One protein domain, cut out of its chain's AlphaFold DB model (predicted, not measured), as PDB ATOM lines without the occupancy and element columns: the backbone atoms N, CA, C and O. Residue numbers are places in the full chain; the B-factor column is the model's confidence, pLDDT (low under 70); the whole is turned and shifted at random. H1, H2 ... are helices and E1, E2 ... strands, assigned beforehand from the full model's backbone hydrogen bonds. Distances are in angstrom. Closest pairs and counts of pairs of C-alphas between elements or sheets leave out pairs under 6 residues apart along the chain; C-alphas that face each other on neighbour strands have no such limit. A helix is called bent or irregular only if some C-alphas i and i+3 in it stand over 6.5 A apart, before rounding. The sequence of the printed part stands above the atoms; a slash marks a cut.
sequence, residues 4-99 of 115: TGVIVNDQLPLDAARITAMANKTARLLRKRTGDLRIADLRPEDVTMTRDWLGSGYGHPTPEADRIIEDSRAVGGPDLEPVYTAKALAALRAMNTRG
ATOM      1  N   THR A   4       4.300  26.307  -1.373       96.31
ATOM      2  CA  THR A   4       5.148  27.351  -1.958       96.31
ATOM      3  C   THR A   4       4.330  28.165  -2.950       96.31
ATOM      4  O   THR A   4       3.887  27.641  -3.970       96.31
ATOM      5  N   GLY A   5       4.123  29.445  -2.653       96.94
ATOM      6  CA  GLY A   5       3.552  30.418  -3.569       96.94
ATOM      7  C   GLY A   5       4.643  31.155  -4.339       96.94
ATOM      8  O   GLY A   5       5.579  31.705  -3.757       96.94
ATOM      9  N   VAL A   6       4.497  31.187  -5.662       97.44
ATOM     10  CA  VAL A   6       5.344  31.974  -6.562       97.44
ATOM     11  C   VAL A   6       4.616  33.284  -6.836       97.44
ATOM     12  O   VAL A   6       3.546  33.293  -7.442       97.44
ATOM     13  N   ILE A   7       5.154  34.388  -6.326       97.25
ATOM     14  CA  ILE A   7       4.568  35.717  -6.483       97.25
ATOM     15  C   ILE A   7       4.816  36.179  -7.915       97.25
ATOM     16  O   ILE A   7       5.953  36.388  -8.326       97.25
ATOM     17  N   VAL A   8       3.724  36.377  -8.646       94.81
ATOM     18  CA  VAL A   8       3.745  36.864 -10.032       94.81
ATOM     19  C   VAL A   8       3.163  38.265 -10.189       94.81
ATOM     20  O   VAL A   8       3.308  38.859 -11.251       94.81
ATOM     21  N   ASN A   9       2.521  38.793  -9.142       94.12
ATOM     22  CA  ASN A   9       1.953  40.134  -9.106       94.12
ATOM     23  C   ASN A   9       2.513  40.904  -7.901       94.12
ATOM     24  O   ASN A   9       2.230  40.572  -6.750       94.12
ATOM     25  N   ASP A  10       3.315  41.924  -8.182       94.19
ATOM     26  CA  ASP A  10       3.969  42.815  -7.220       94.19
ATOM     27  C   ASP A  10       3.135  44.038  -6.829       94.19
ATOM     28  O   ASP A  10       3.512  44.786  -5.928       94.19
ATOM     29  N   GLN A  11       1.962  44.203  -7.435       94.38
ATOM     30  CA  GLN A  11       0.988  45.242  -7.097       94.38
ATOM     31  C   GLN A  11       0.125  44.856  -5.885       94.38
ATOM     32  O   GLN A  11      -0.649  45.672  -5.384       94.38
ATOM     33  N   LEU A  12       0.241  43.613  -5.403       92.69
ATOM     34  CA  LEU A  12      -0.505  43.084  -4.265       92.69
ATOM     35  C   LEU A  12       0.441  42.649  -3.130       92.69
ATOM     36  O   LEU A  12       1.503  42.073  -3.384       92.69
ATOM     37  N   PRO A  13       0.055  42.844  -1.854       91.19
ATOM     38  CA  PRO A  13       0.840  42.378  -0.713       91.19
ATOM     39  C   PRO A  13       0.652  40.864  -0.516       91.19
ATOM     40  O   PRO A  13      -0.160  40.425   0.293       91.19
ATOM     41  N   LEU A  14       1.372  40.055  -1.295       94.94
ATOM     42  CA  LEU A  14       1.255  38.587  -1.321       94.94
ATOM     43  C   LEU A  14       2.294  37.876  -0.433       94.94
ATOM     44  O   LEU A  14       2.815  36.826  -0.799       94.94
ATOM     45  N   ASP A  15       2.627  38.447   0.725       96.00
ATOM     46  CA  ASP A  15       3.537  37.812   1.685       96.00
ATOM     47  C   ASP A  15       2.869  36.681   2.493       96.00
ATOM     48  O   ASP A  15       1.644  36.517   2.516       96.00
ATOM     49  N   ALA A  16       3.692  35.877   3.175       96.75
ATOM     50  CA  ALA A  16       3.226  34.721   3.937       96.75
ATOM     51  C   ALA A  16       2.239  35.103   5.055       96.75
ATOM     52  O   ALA A  16       1.277  34.373   5.307       96.75
ATOM     53  N   ALA A  17       2.418  36.265   5.693       96.81
ATOM     54  CA  ALA A  17       1.513  36.735   6.738       96.81
ATOM     55  C   ALA A  17       0.126  37.054   6.164       96.81
ATOM     56  O   ALA A  17      -0.896  36.670   6.741       96.81
ATOM     57  N   ARG A  18       0.064  37.688   4.991       96.88
ATOM     58  CA  ARG A  18      -1.201  38.001   4.326       96.88
ATOM     59  C   ARG A  18      -1.921  36.749   3.842       96.88
ATOM     60  O   ARG A  18      -3.125  36.620   4.078       96.88
ATOM     61  N   ILE A  19      -1.208  35.828   3.193       96.44
ATOM     62  CA  ILE A  19      -1.785  34.577   2.681       96.44
ATOM     63  C   ILE A  19      -2.353  33.730   3.823       96.44
ATOM     64  O   ILE A  19      -3.504  33.293   3.753       96.44
ATOM     65  N   THR A  20      -1.601  33.557   4.910       96.56
ATOM     66  CA  THR A  20      -2.051  32.762   6.066       96.56
ATOM     67  C   THR A  20      -3.209  33.425   6.807       96.56
ATOM     68  O   THR A  20      -4.173  32.745   7.160       96.56
ATOM     69  N   ALA A  21      -3.212  34.756   6.949       97.19
ATOM     70  CA  ALA A  21      -4.352  35.483   7.507       97.19
ATOM     71  C   ALA A  21      -5.640  35.277   6.686       97.19
ATOM     72  O   ALA A  21      -6.709  35.039   7.258       97.19
ATOM     73  N   MET A  22      -5.554  35.331   5.351       97.25
ATOM     74  CA  MET A  22      -6.700  35.061   4.474       97.25
ATOM     75  C   MET A  22      -7.165  33.606   4.581       97.25
ATOM     76  O   MET A  22      -8.360  33.363   4.756       97.25
ATOM     77  N   ALA A  23      -6.238  32.647   4.550       95.81
ATOM     78  CA  ALA A  23      -6.549  31.227   4.684       95.81
ATOM     79  C   ALA A  23      -7.243  30.915   6.022       95.81
ATOM     80  O   ALA A  23      -8.276  30.245   6.043       95.81
ATOM     81  N   ASN A  24      -6.757  31.480   7.129       96.19
ATOM     82  CA  ASN A  24      -7.361  31.304   8.450       96.19
ATOM     83  C   ASN A  24      -8.748  31.949   8.549       96.19
ATOM     84  O   ASN A  24      -9.652  31.383   9.168       96.19
ATOM     85  N   LYS A  25      -8.964  33.108   7.912       97.00
ATOM     86  CA  LYS A  25     -10.300  33.720   7.824       97.00
ATOM     87  C   LYS A  25     -11.276  32.807   7.075       97.00
ATOM     88  O   LYS A  25     -12.401  32.616   7.538       97.00
ATOM     89  N   THR A  26     -10.835  32.204   5.972       95.94
ATOM     90  CA  THR A  26     -11.620  31.216   5.219       95.94
ATOM     91  C   THR A  26     -11.903  29.970   6.057       95.94
ATOM     92  O   THR A  26     -13.055  29.551   6.144       95.94
ATOM     93  N   ALA A  27     -10.907  29.422   6.757       94.56
ATOM     94  CA  ALA A  27     -11.085  28.264   7.633       94.56
ATOM     95  C   ALA A  27     -12.121  28.529   8.737       94.56
ATOM     96  O   ALA A  27     -12.999  27.700   8.973       94.56
ATOM     97  N   ARG A  28     -12.091  29.712   9.366       94.25
ATOM     98  CA  ARG A  28     -13.104  30.125  10.357       94.25
ATOM     99  C   ARG A  28     -14.508  30.193   9.758       94.25
ATOM    100  O   ARG A  28     -15.458  29.750  10.402       94.25
ATOM    101  N   LEU A  29     -14.645  30.727   8.542       95.19
ATOM    102  CA  LEU A  29     -15.931  30.768   7.844       95.19
ATOM    103  C   LEU A  29     -16.459  29.355   7.574       95.19
ATOM    104  O   LEU A  29     -17.627  29.094   7.849       95.19
ATOM    105  N   LEU A  30     -15.608  28.449   7.089       93.94
ATOM    106  CA  LEU A  30     -15.989  27.064   6.819       93.94
ATOM    107  C   LEU A  30     -16.397  26.330   8.104       93.94
ATOM    108  O   LEU A  30     -17.493  25.780   8.153       93.94
ATOM    109  N   ARG A  31     -15.599  26.424   9.180       92.31
ATOM    110  CA  ARG A  31     -15.928  25.857  10.506       92.31
ATOM    111  C   ARG A  31     -17.300  26.319  10.997       92.31
ATOM    112  O   ARG A  31     -18.111  25.500  11.416       92.31
ATOM    113  N   LYS A  32     -17.590  27.623  10.888       93.00
ATOM    114  CA  LYS A  32     -18.887  28.200  11.280       93.00
ATOM    115  C   LYS A  32     -20.060  27.636  10.466       93.00
ATOM    116  O   LYS A  32     -21.181  27.628  10.961       93.00
ATOM    117  N   ARG A  33     -19.829  27.227   9.216       93.12
ATOM    118  CA  ARG A  33     -20.877  26.746   8.303       93.12
ATOM    119  C   ARG A  33     -21.102  25.242   8.375       93.12
ATOM    120  O   ARG A  33     -22.230  24.821   8.163       93.12
ATOM    121  N   THR A  34     -20.062  24.458   8.643       92.81
ATOM    122  CA  THR A  34     -20.131  22.992   8.547       92.81
ATOM    123  C   THR A  34     -20.039  22.272   9.891       92.81
ATOM    124  O   THR A  34     -20.358  21.094   9.933       92.81
ATOM    125  N   GLY A  35     -19.592  22.923  10.971       83.81
ATOM    126  CA  GLY A  35     -19.498  22.334  12.319       83.81
ATOM    127  C   GLY A  35     -18.352  21.330  12.519       83.81
ATOM    128  O   GLY A  35     -17.642  21.418  13.517       83.81
ATOM    129  N   ASP A  36     -18.096  20.459  11.541       83.31
ATOM    130  CA  ASP A  36     -17.204  19.295  11.698       83.31
ATOM    131  C   ASP A  36     -15.815  19.457  11.061       83.31
ATOM    132  O   ASP A  36     -14.979  18.550  11.079       83.31
ATOM    133  N   LEU A  37     -15.532  20.620  10.474       85.88
ATOM    134  CA  LEU A  37     -14.317  20.801   9.690       85.88
ATOM    135  C   LEU A  37     -13.102  21.110  10.579       85.88
ATOM    136  O   LEU A  37     -12.897  22.239  11.026       85.88
ATOM    137  N   ARG A  38     -12.245  20.108  10.791       85.94
ATOM    138  CA  ARG A  38     -11.010  20.223  11.587       85.94
ATOM    139  C   ARG A  38      -9.827  20.699  10.739       85.94
ATOM    140  O   ARG A  38      -8.911  19.942  10.446       85.94
ATOM    141  N   ILE A  39      -9.843  21.969  10.347       84.06
ATOM    142  CA  ILE A  39      -8.669  22.638   9.755       84.06
ATOM    143  C   ILE A  39      -7.824  23.213  10.896       84.06
ATOM    144  O   ILE A  39      -8.398  23.836  11.784       84.06
ATOM    145  N   ALA A  40      -6.502  23.039  10.897       87.81
ATOM    146  CA  ALA A  40      -5.607  23.740  11.827       87.81
ATOM    147  C   ALA A  40      -5.379  25.193  11.370       87.81
ATOM    148  O   ALA A  40      -5.446  25.476  10.176       87.81
ATOM    149  N   ASP A  41      -5.132  26.113  12.303       90.81
ATOM    150  CA  ASP A  41      -4.735  27.475  11.933       90.81
ATOM    151  C   ASP A  41      -3.300  27.452  11.377       90.81
ATOM    152  O   ASP A  41      -2.415  26.817  11.947       90.81
ATOM    153  N   LEU A  42      -3.092  28.135  10.253       94.12
ATOM    154  CA  LEU A  42      -1.795  28.285   9.598       94.12
ATOM    155  C   LEU A  42      -1.017  29.447  10.211       94.12
ATOM    156  O   LEU A  42      -1.585  30.502  10.505       94.12
ATOM    157  N   ARG A  43       0.294  29.285  10.333       95.50
ATOM    158  CA  ARG A  43       1.246  30.331  10.707       95.50
ATOM    159  C   ARG A  43       2.064  30.746   9.478       95.50
ATOM    160  O   ARG A  43       2.197  29.938   8.559       95.50
ATOM    161  N   PRO A  44       2.620  31.969   9.425       96.12
ATOM    162  CA  PRO A  44       3.419  32.427   8.285       96.12
ATOM    163  C   PRO A  44       4.534  31.455   7.872       96.12
ATOM    164  O   PRO A  44       4.759  31.261   6.685       96.12
ATOM    165  N   GLU A  45       5.180  30.789   8.827       94.75
ATOM    166  CA  GLU A  45       6.225  29.786   8.598       94.75
ATOM    167  C   GLU A  45       5.741  28.493   7.916       94.75
ATOM    168  O   GLU A  45       6.559  27.724   7.411       94.75
ATOM    169  N   ASP A  46       4.430  28.254   7.862       93.81
ATOM    170  CA  ASP A  46       3.849  27.080   7.206       93.81
ATOM    171  C   ASP A  46       3.717  27.269   5.674       93.81
ATOM    172  O   ASP A  46       3.420  26.311   4.952       93.81
ATOM    173  N   VAL A  47       3.950  28.489   5.159       95.31
ATOM    174  CA  VAL A  47       3.871  28.835   3.729       95.31
ATOM    175  C   VAL A  47       5.124  29.592   3.284       95.31
ATOM    176  O   VAL A  47       5.516  30.594   3.872       95.31
ATOM    177  N   THR A  48       5.733  29.161   2.184       95.81
ATOM    178  CA  THR A  48       6.821  29.893   1.526       95.81
ATOM    179  C   THR A  48       6.247  30.785   0.434       95.81
ATOM    180  O   THR A  48       5.515  30.301  -0.420       95.81
ATOM    181  N   MET A  49       6.600  32.070   0.423       97.06
ATOM    182  CA  MET A  49       6.255  33.001  -0.657       97.06
ATOM    183  C   MET A  49       7.543  33.564  -1.261       97.06
ATOM    184  O   MET A  49       8.312  34.208  -0.550       97.06
ATOM    185  N   THR A  50       7.791  33.319  -2.549       96.44
ATOM    186  CA  THR A  50       9.007  33.773  -3.253       96.44
ATOM    187  C   THR A  50       8.671  34.718  -4.403       96.44
ATOM    188  O   THR A  50       7.663  34.536  -5.086       96.44
ATOM    189  N   ARG A  51       9.527  35.723  -4.622       96.94
ATOM    190  CA  ARG A  51       9.464  36.673  -5.747       96.94
ATOM    191  C   ARG A  51      10.515  36.390  -6.820       96.94
ATOM    192  O   ARG A  51      10.580  37.134  -7.791       96.94
ATOM    193  N   ASP A  52      11.318  35.339  -6.675       97.00
ATOM    194  CA  ASP A  52      12.537  35.162  -7.480       97.00
ATOM    195  C   ASP A  52      12.246  34.965  -8.980       97.00
ATOM    196  O   ASP A  52      13.103  35.228  -9.816       97.00
ATOM    197  N   TRP A  53      11.017  34.563  -9.328       97.19
ATOM    198  CA  TRP A  53      10.544  34.399 -10.709       97.19
ATOM    199  C   TRP A  53       9.579  35.495 -11.171       97.19
ATOM    200  O   TRP A  53       8.973  35.368 -12.231       97.19
ATOM    201  N   LEU A  54       9.425  36.582 -10.408       97.06
ATOM    202  CA  LEU A  54       8.595  37.720 -10.808       97.06
ATOM    203  C   LEU A  54       9.124  38.376 -12.095       97.06
ATOM    204  O   LEU A  54       8.328  38.796 -12.936       97.06
ATOM    205  N   GLY A  55      10.448  38.432 -12.263       96.38
ATOM    206  CA  GLY A  55      11.092  39.188 -13.336       96.38
ATOM    207  C   GLY A  55      10.951  40.694 -13.121       96.38
ATOM    208  O   GLY A  55      10.980  41.169 -11.989       96.38
ATOM    209  N   SER A  56      10.760  41.441 -14.210       96.12
ATOM    210  CA  SER A  56      10.627  42.906 -14.180       96.12
ATOM    211  C   SER A  56       9.333  43.423 -13.534       96.12
ATOM    212  O   SER A  56       9.163  44.634 -13.434       96.12
ATOM    213  N   GLY A  57       8.422  42.537 -13.126       95.56
ATOM    214  CA  GLY A  57       7.154  42.890 -12.489       95.56
ATOM    215  C   GLY A  57       5.967  42.137 -13.080       95.56
ATOM    216  O   GLY A  57       6.109  41.264 -13.947       95.56
ATOM    217  N   TYR A  58       4.772  42.478 -12.606       95.75
ATOM    218  CA  TYR A  58       3.525  41.896 -13.094       95.75
ATOM    219  C   TYR A  58       3.351  42.055 -14.615       95.75
ATOM    220  O   TYR A  58       3.601  43.115 -15.180       95.75
ATOM    221  N   GLY A  59       2.907  40.988 -15.288       94.00
ATOM    222  CA  GLY A  59       2.646  40.977 -16.735       94.00
ATOM    223  C   GLY A  59       3.885  40.879 -17.633       94.00
ATOM    224  O   GLY A  59       3.742  40.609 -18.823       94.00
ATOM    225  N   HIS A  60       5.096  41.037 -17.094       94.88
ATOM    226  CA  HIS A  60       6.325  40.904 -17.875       94.88
ATOM    227  C   HIS A  60       6.749  39.432 -18.002       94.88
ATOM    228  O   HIS A  60       6.801  38.743 -16.976       94.88
ATOM    229  N   PRO A  61       7.066  38.929 -19.210       90.62
ATOM    230  CA  PRO A  61       7.592  37.576 -19.380       90.62
ATOM    231  C   PRO A  61       8.990  37.448 -18.761       90.62
ATOM    232  O   PRO A  61       9.664  38.447 -18.494       90.62
ATOM    233  N   THR A  62       9.435  36.210 -18.550       97.06
ATOM    234  CA  THR A  62      10.829  35.916 -18.194       97.06
ATOM    235  C   THR A  62      11.395  34.842 -19.120       97.06
ATOM    236  O   THR A  62      10.645  33.952 -19.530       97.06
ATOM    237  N   PRO A  63      12.711  34.850 -19.402       97.56
ATOM    238  CA  PRO A  63      13.331  33.813 -20.225       97.56
ATOM    239  C   PRO A  63      13.109  32.398 -19.678       97.56
ATOM    240  O   PRO A  63      13.036  31.431 -20.430       97.56
ATOM    241  N   GLU A  64      13.018  32.242 -18.357       97.88
ATOM    242  CA  GLU A  64      12.706  30.964 -17.721       97.88
ATOM    243  C   GLU A  64      11.272  30.519 -18.013       97.88
ATOM    244  O   GLU A  64      11.058  29.342 -18.286       97.88
ATOM    245  N   ALA A  65      10.302  31.438 -17.969       97.31
ATOM    246  CA  ALA A  65       8.911  31.138 -18.291       97.31
ATOM    247  C   ALA A  65       8.749  30.763 -19.771       97.31
ATOM    248  O   ALA A  65       8.087  29.770 -20.070       97.31
ATOM    249  N   ASP A  66       9.411  31.482 -20.680       97.81
ATOM    250  CA  ASP A  66       9.355  31.202 -22.121       97.81
ATOM    251  C   ASP A  66       9.890  29.797 -22.440       97.81
ATOM    252  O   ASP A  66       9.211  29.007 -23.098       97.81
ATOM    253  N   ARG A  67      11.038  29.416 -21.860       98.31
ATOM    254  CA  ARG A  67      11.590  28.054 -22.003       98.31
ATOM    255  C   ARG A  67      10.646  26.977 -21.474       98.31
ATOM    256  O   ARG A  67      10.553  25.901 -22.047       98.31
ATOM    257  N   ILE A  68       9.949  27.238 -20.368       98.12
ATOM    258  CA  ILE A  68       8.973  26.287 -19.819       98.12
ATOM    259  C   ILE A  68       7.772  26.109 -20.751       98.12
ATOM    260  O   ILE A  68       7.264  24.993 -20.874       98.12
ATOM    261  N   ILE A  69       7.320  27.175 -21.410       97.69
ATOM    262  CA  ILE A  69       6.241  27.101 -22.403       97.69
ATOM    263  C   ILE A  69       6.686  26.251 -23.597       97.69
ATOM    264  O   ILE A  69       5.945  25.360 -24.016       97.69
ATOM    265  N   GLU A  70       7.885  26.499 -24.124       98.31
ATOM    266  CA  GLU A  70       8.467  25.730 -25.230       98.31
ATOM    267  C   GLU A  70       8.614  24.246 -24.872       98.31
ATOM    268  O   GLU A  70       8.116  23.387 -25.602       98.31
ATOM    269  N   ASP A  71       9.204  23.946 -23.713       98.19
ATOM    270  CA  ASP A  71       9.395  22.577 -23.233       98.19
ATOM    271  C   ASP A  71       8.059  21.857 -23.017       98.19
ATOM    272  O   ASP A  71       7.920  20.696 -23.404       98.19
ATOM    273  N   SER A  72       7.057  22.538 -22.443       97.50
ATOM    274  CA  SER A  72       5.716  21.969 -22.271       97.50
ATOM    275  C   SER A  72       5.107  21.602 -23.624       97.50
ATOM    276  O   SER A  72       4.640  20.478 -23.805       97.50
ATOM    277  N   ARG A  73       5.177  22.498 -24.618       97.69
ATOM    278  CA  ARG A  73       4.672  22.225 -25.975       97.69
ATOM    279  C   ARG A  73       5.401  21.060 -26.637       97.69
ATOM    280  O   ARG A  73       4.751  20.213 -27.244       97.69
ATOM    281  N   ALA A  74       6.725  21.001 -26.507       98.25
ATOM    282  CA  ALA A  74       7.552  19.975 -27.140       98.25
ATOM    283  C   ALA A  74       7.194  18.550 -26.686       98.25
ATOM    284  O   ALA A  74       7.330  17.606 -27.462       98.25
ATOM    285  N   VAL A  75       6.703  18.393 -25.452       97.75
ATOM    286  CA  VAL A  75       6.296  17.092 -24.895       97.75
ATOM    287  C   VAL A  75       4.781  16.859 -24.917       97.75
ATOM    288  O   VAL A  75       4.315  15.872 -24.352       97.75
ATOM    289  N   GLY A  76       3.999  17.750 -25.540       97.06
ATOM    290  CA  GLY A  76       2.531  17.679 -25.513       97.06
ATOM    291  C   GLY A  76       1.938  17.884 -24.112       97.06
ATOM    292  O   GLY A  76       0.910  17.298 -23.779       97.06
ATOM    293  N   GLY A  77       2.624  18.664 -23.277       95.00
ATOM    294  CA  GLY A  77       2.212  19.039 -21.931       95.00
ATOM    295  C   GLY A  77       1.049  20.043 -21.904       95.00
ATOM    296  O   GLY A  77       0.470  20.368 -22.941       95.00
ATOM    297  N   PRO A  78       0.674  20.538 -20.709       93.38
ATOM    298  CA  PRO A  78      -0.413  21.500 -20.568       93.38
ATOM    299  C   PRO A  78      -0.104  22.831 -21.264       93.38
ATOM    300  O   PRO A  78       1.056  23.242 -21.377       93.38
ATOM    301  N   ASP A  79      -1.162  23.540 -21.658       94.25
ATOM    302  CA  ASP A  79      -1.057  24.918 -22.132       94.25
ATOM    303  C   ASP A  79      -0.653  25.846 -20.982       94.25
ATOM    304  O   ASP A  79      -1.331  25.939 -19.958       94.25
ATOM    305  N   LEU A  80       0.450  26.567 -21.168       95.62
ATOM    306  CA  LEU A  80       0.987  27.512 -20.195       95.62
ATOM    307  C   LEU A  80       1.025  28.916 -20.795       95.62
ATOM    308  O   LEU A  80       1.232  29.091 -21.997       95.62
ATOM    309  N   GLU A  81       0.863  29.917 -19.938       94.50
ATOM    310  CA  GLU A  81       0.987  31.333 -20.284       94.50
ATOM    311  C   GLU A  81       2.104  32.012 -19.464       94.50
ATOM    312  O   GLU A  81       2.480  31.508 -18.397       94.50
ATOM    313  N   PRO A  82       2.679  33.125 -19.961       94.50
ATOM    314  CA  PRO A  82       3.942  33.656 -19.447       94.50
ATOM    315  C   PRO A  82       3.824  34.429 -18.125       94.50
ATOM    316  O   PRO A  82       4.847  34.740 -17.514       94.50
ATOM    317  N   VAL A  83       2.616  34.767 -17.667       93.06
ATOM    318  CA  VAL A  83       2.393  35.628 -16.498       93.06
ATOM    319  C   VAL A  83       2.229  34.827 -15.208       93.06
ATOM    320  O   VAL A  83       2.793  35.235 -14.199       93.06
ATOM    321  N   TYR A  84       1.510  33.702 -15.197       94.75
ATOM    322  CA  TYR A  84       1.206  32.950 -13.967       94.75
ATOM    323  C   TYR A  84       1.804  31.540 -13.975       94.75
ATOM    324  O   TYR A  84       2.675  31.188 -13.178       94.75
ATOM    325  N   THR A  85       1.309  30.714 -14.883       96.38
ATOM    326  CA  THR A  85       1.472  29.263 -14.923       96.38
ATOM    327  C   THR A  85       2.889  28.869 -15.314       96.38
ATOM    328  O   THR A  85       3.498  28.053 -14.613       96.38
ATOM    329  N   ALA A  86       3.463  29.498 -16.343       96.81
ATOM    330  CA  ALA A  86       4.837  29.230 -16.754       96.81
ATOM    331  C   ALA A  86       5.856  29.670 -15.693       96.81
ATOM    332  O   ALA A  86       6.781  28.918 -15.397       96.81
ATOM    333  N   LYS A  87       5.657  30.827 -15.043       97.75
ATOM    334  CA  LYS A  87       6.528  31.287 -13.942       97.75
ATOM    335  C   LYS A  87       6.492  30.336 -12.748       97.75
ATOM    336  O   LYS A  87       7.536  29.988 -12.201       97.75
ATOM    337  N   ALA A  88       5.303  29.870 -12.367       97.31
ATOM    338  CA  ALA A  88       5.163  28.915 -11.274       97.31
ATOM    339  C   ALA A  88       5.847  27.570 -11.583       97.31
ATOM    340  O   ALA A  88       6.502  26.992 -10.714       97.31
ATOM    341  N   LEU A  89       5.746  27.086 -12.824       97.38
ATOM    342  CA  LEU A  89       6.400  25.843 -13.231       97.38
ATOM    343  C   LEU A  89       7.920  26.016 -13.427       97.38
ATOM    344  O   LEU A  89       8.681  25.112 -13.083       97.38
ATOM    345  N   ALA A  90       8.379  27.189 -13.872       98.12
ATOM    346  CA  ALA A  90       9.797  27.554 -13.907       98.12
ATOM    347  C   ALA A  90      10.417  27.518 -12.507       98.12
ATOM    348  O   ALA A  90      11.482  26.928 -12.312       98.12
ATOM    349  N   ALA A  91       9.712  28.080 -11.525       98.00
ATOM    350  CA  ALA A  91      10.118  28.044 -10.130       98.00
ATOM    351  C   ALA A  91      10.216  26.612  -9.597       98.00
ATOM    352  O   ALA A  91      11.228  26.248  -8.996       98.00
ATOM    353  N   LEU A  92       9.203  25.781  -9.865       97.38
ATOM    354  CA  LEU A  92       9.216  24.366  -9.491       97.38
ATOM    355  C   LEU A  92      10.428  23.651 -10.088       97.38
ATOM    356  O   LEU A  92      11.170  23.005  -9.348       97.38
ATOM    357  N   ARG A  93      10.662  23.785 -11.400       97.12
ATOM    358  CA  ARG A  93      11.784  23.121 -12.079       97.12
ATOM    359  C   ARG A  93      13.121  23.546 -11.483       97.12
ATOM    360  O   ARG A  93      13.953  22.693 -11.202       97.12
ATOM    361  N   ALA A  94      13.313  24.839 -11.246       97.75
ATOM    362  CA  ALA A  94      14.545  25.361 -10.670       97.75
ATOM    363  C   ALA A  94      14.762  24.902  -9.217       97.75
ATOM    364  O   ALA A  94      15.859  24.457  -8.884       97.75
ATOM    365  N   MET A  95      13.731  24.946  -8.366       96.88
ATOM    366  CA  MET A  95      13.795  24.427  -6.991       96.88
ATOM    367  C   MET A  95      14.087  22.923  -6.964       96.88
ATOM    368  O   MET A  95      14.883  22.466  -6.146       96.88
ATOM    369  N   ASN A  96      13.492  22.155  -7.879       96.12
ATOM    370  CA  ASN A  96      13.769  20.728  -8.016       96.12
ATOM    371  C   ASN A  96      15.230  20.473  -8.413       96.12
ATOM    372  O   ASN A  96      15.900  19.664  -7.781       96.12
ATOM    373  N   THR A  97      15.749  21.206  -9.403       96.50
ATOM    374  CA  THR A  97      17.154  21.100  -9.834       96.50
ATOM    375  C   THR A  97      18.136  21.423  -8.705       96.50
ATOM    376  O   THR A  97      19.198  20.810  -8.634       96.50
ATOM    377  N   ARG A  98      17.794  22.353  -7.804       96.50
ATOM    378  CA  ARG A  98      18.622  22.690  -6.631       96.50
ATOM    379  C   ARG A  98      18.461  21.732  -5.446       96.50
ATOM    380  O   ARG A  98      19.259  21.795  -4.517       96.50
ATOM    381  N   GLY A  99      17.463  20.848  -5.468       95.62
ATOM    382  CA  GLY A  99      17.149  19.945  -4.358       95.62
ATOM    383  C   GLY A  99      16.310  20.575  -3.237       95.62
ATOM    384  O   GLY A  99      16.108  19.944  -2.200       95.62
TER     385      GLY A  99
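What this domain is: This is residues 4 to 99 of the 115 residues of a protein of Streptomycetaceae bacterium (UniProt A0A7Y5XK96). Two short parallel strands, E1 and E2, lie side by side near the middle of an elongated, loose structure, with the long helix H1 reaching away from them to one end and the helices H2 and H3 at the other. H1 begins beside E2 and runs outward as an arm, and residues 35 to 46 fold back from its far end to E2; H2 and H3 meet near their first residues as an L, and the first part of H3 packs on E1. The printed part has 96 residues, with three named helices and two named strands in the order E1, H1, E2, H2, H3; the sheet has the order E1, E2 and is parallel, and the class is mostly helix. The whole is loose, with a radius of gyration of the C-alphas of 16.4 A, and the C-alphas span 48 by 29 by 27 A.

Where its parts are: The printed part begins with the strand E1, residues 4 to 6, whose first C-alpha, that of Thr 4, is at (5.148, 27.351, -1.958); E1 measures 6.5 A from first to last C-alpha. H1, residues 16 to 34, is the longest helix by residues and measures 26.5 A from C-alpha 16 at (3.226, 34.721, 3.937) to C-alpha 34 at (-20.131, 22.992, 8.547). The strand E2, residues 47 to 50, measures 10.0 A. H2, residues 63 to 74, measures 16.5 A. H3, residues 85 to 98, measures 20.2 A and ends with C-alpha 98 at (18.622, 22.690, -6.631). None of the three helices is bent.

How they stand to each other: E1 and E2 are parallel neighbours, with an angle of 27 degrees between their directions. The C-alphas of Thr 4 and Thr 48 face each other at 4.6 A, and those of Val 6 and Thr 50 at 5.3 A. Across the pair, N of residue 5 and O of residue 48 are within hydrogen-bond range at 2.8 A, and so are N of residue 50 and O of residue 5 at 3.0 A. E1, H1 and E2 form a strand-helix-strand unit, two parallel neighbour strands with a helix between them along the chain, and its crossover is right-handed. The closest C-alphas of H1 and E2 are those of Ala 16 and Met 49, 5.8 A apart; residues 16 to 20 are the part of H1 with C-alphas within 10 A of the two strands. The closest C-alphas of E1 and H3 are those of Val 6 and Ala 88, at 5.6 A. H3 and H2 touch, with the closest C-alphas, those of Ala 86 and Ala 65, 4.8 A apart. Their lines are about perpendicular, at 82 degrees. H2 touches H3 with its residues 64 to 69 alone, and H3 touches H2 with its residues 86 to 90 alone. H1 is apart from H2 and from H3, and E2 is apart from H3. In H1, H2 and H3 every O i to N i+4 pair is within hydrogen-bond range.

The domain as a whole: The two C-alphas farthest apart are those of Gly 35 and Ala 74, at 47.9 A, while the first and last printed C-alphas, those of Thr 4 and Gly 99, are 14.3 A apart. The printed part has no cut. The links from H1 to E2 and from E2 to H2 are long, with 12 residues each, and the links from E1 to H1 and from H2 to H3 are short. The mean pLDDT of the printed part is 95.2, and no printed residue is under 70.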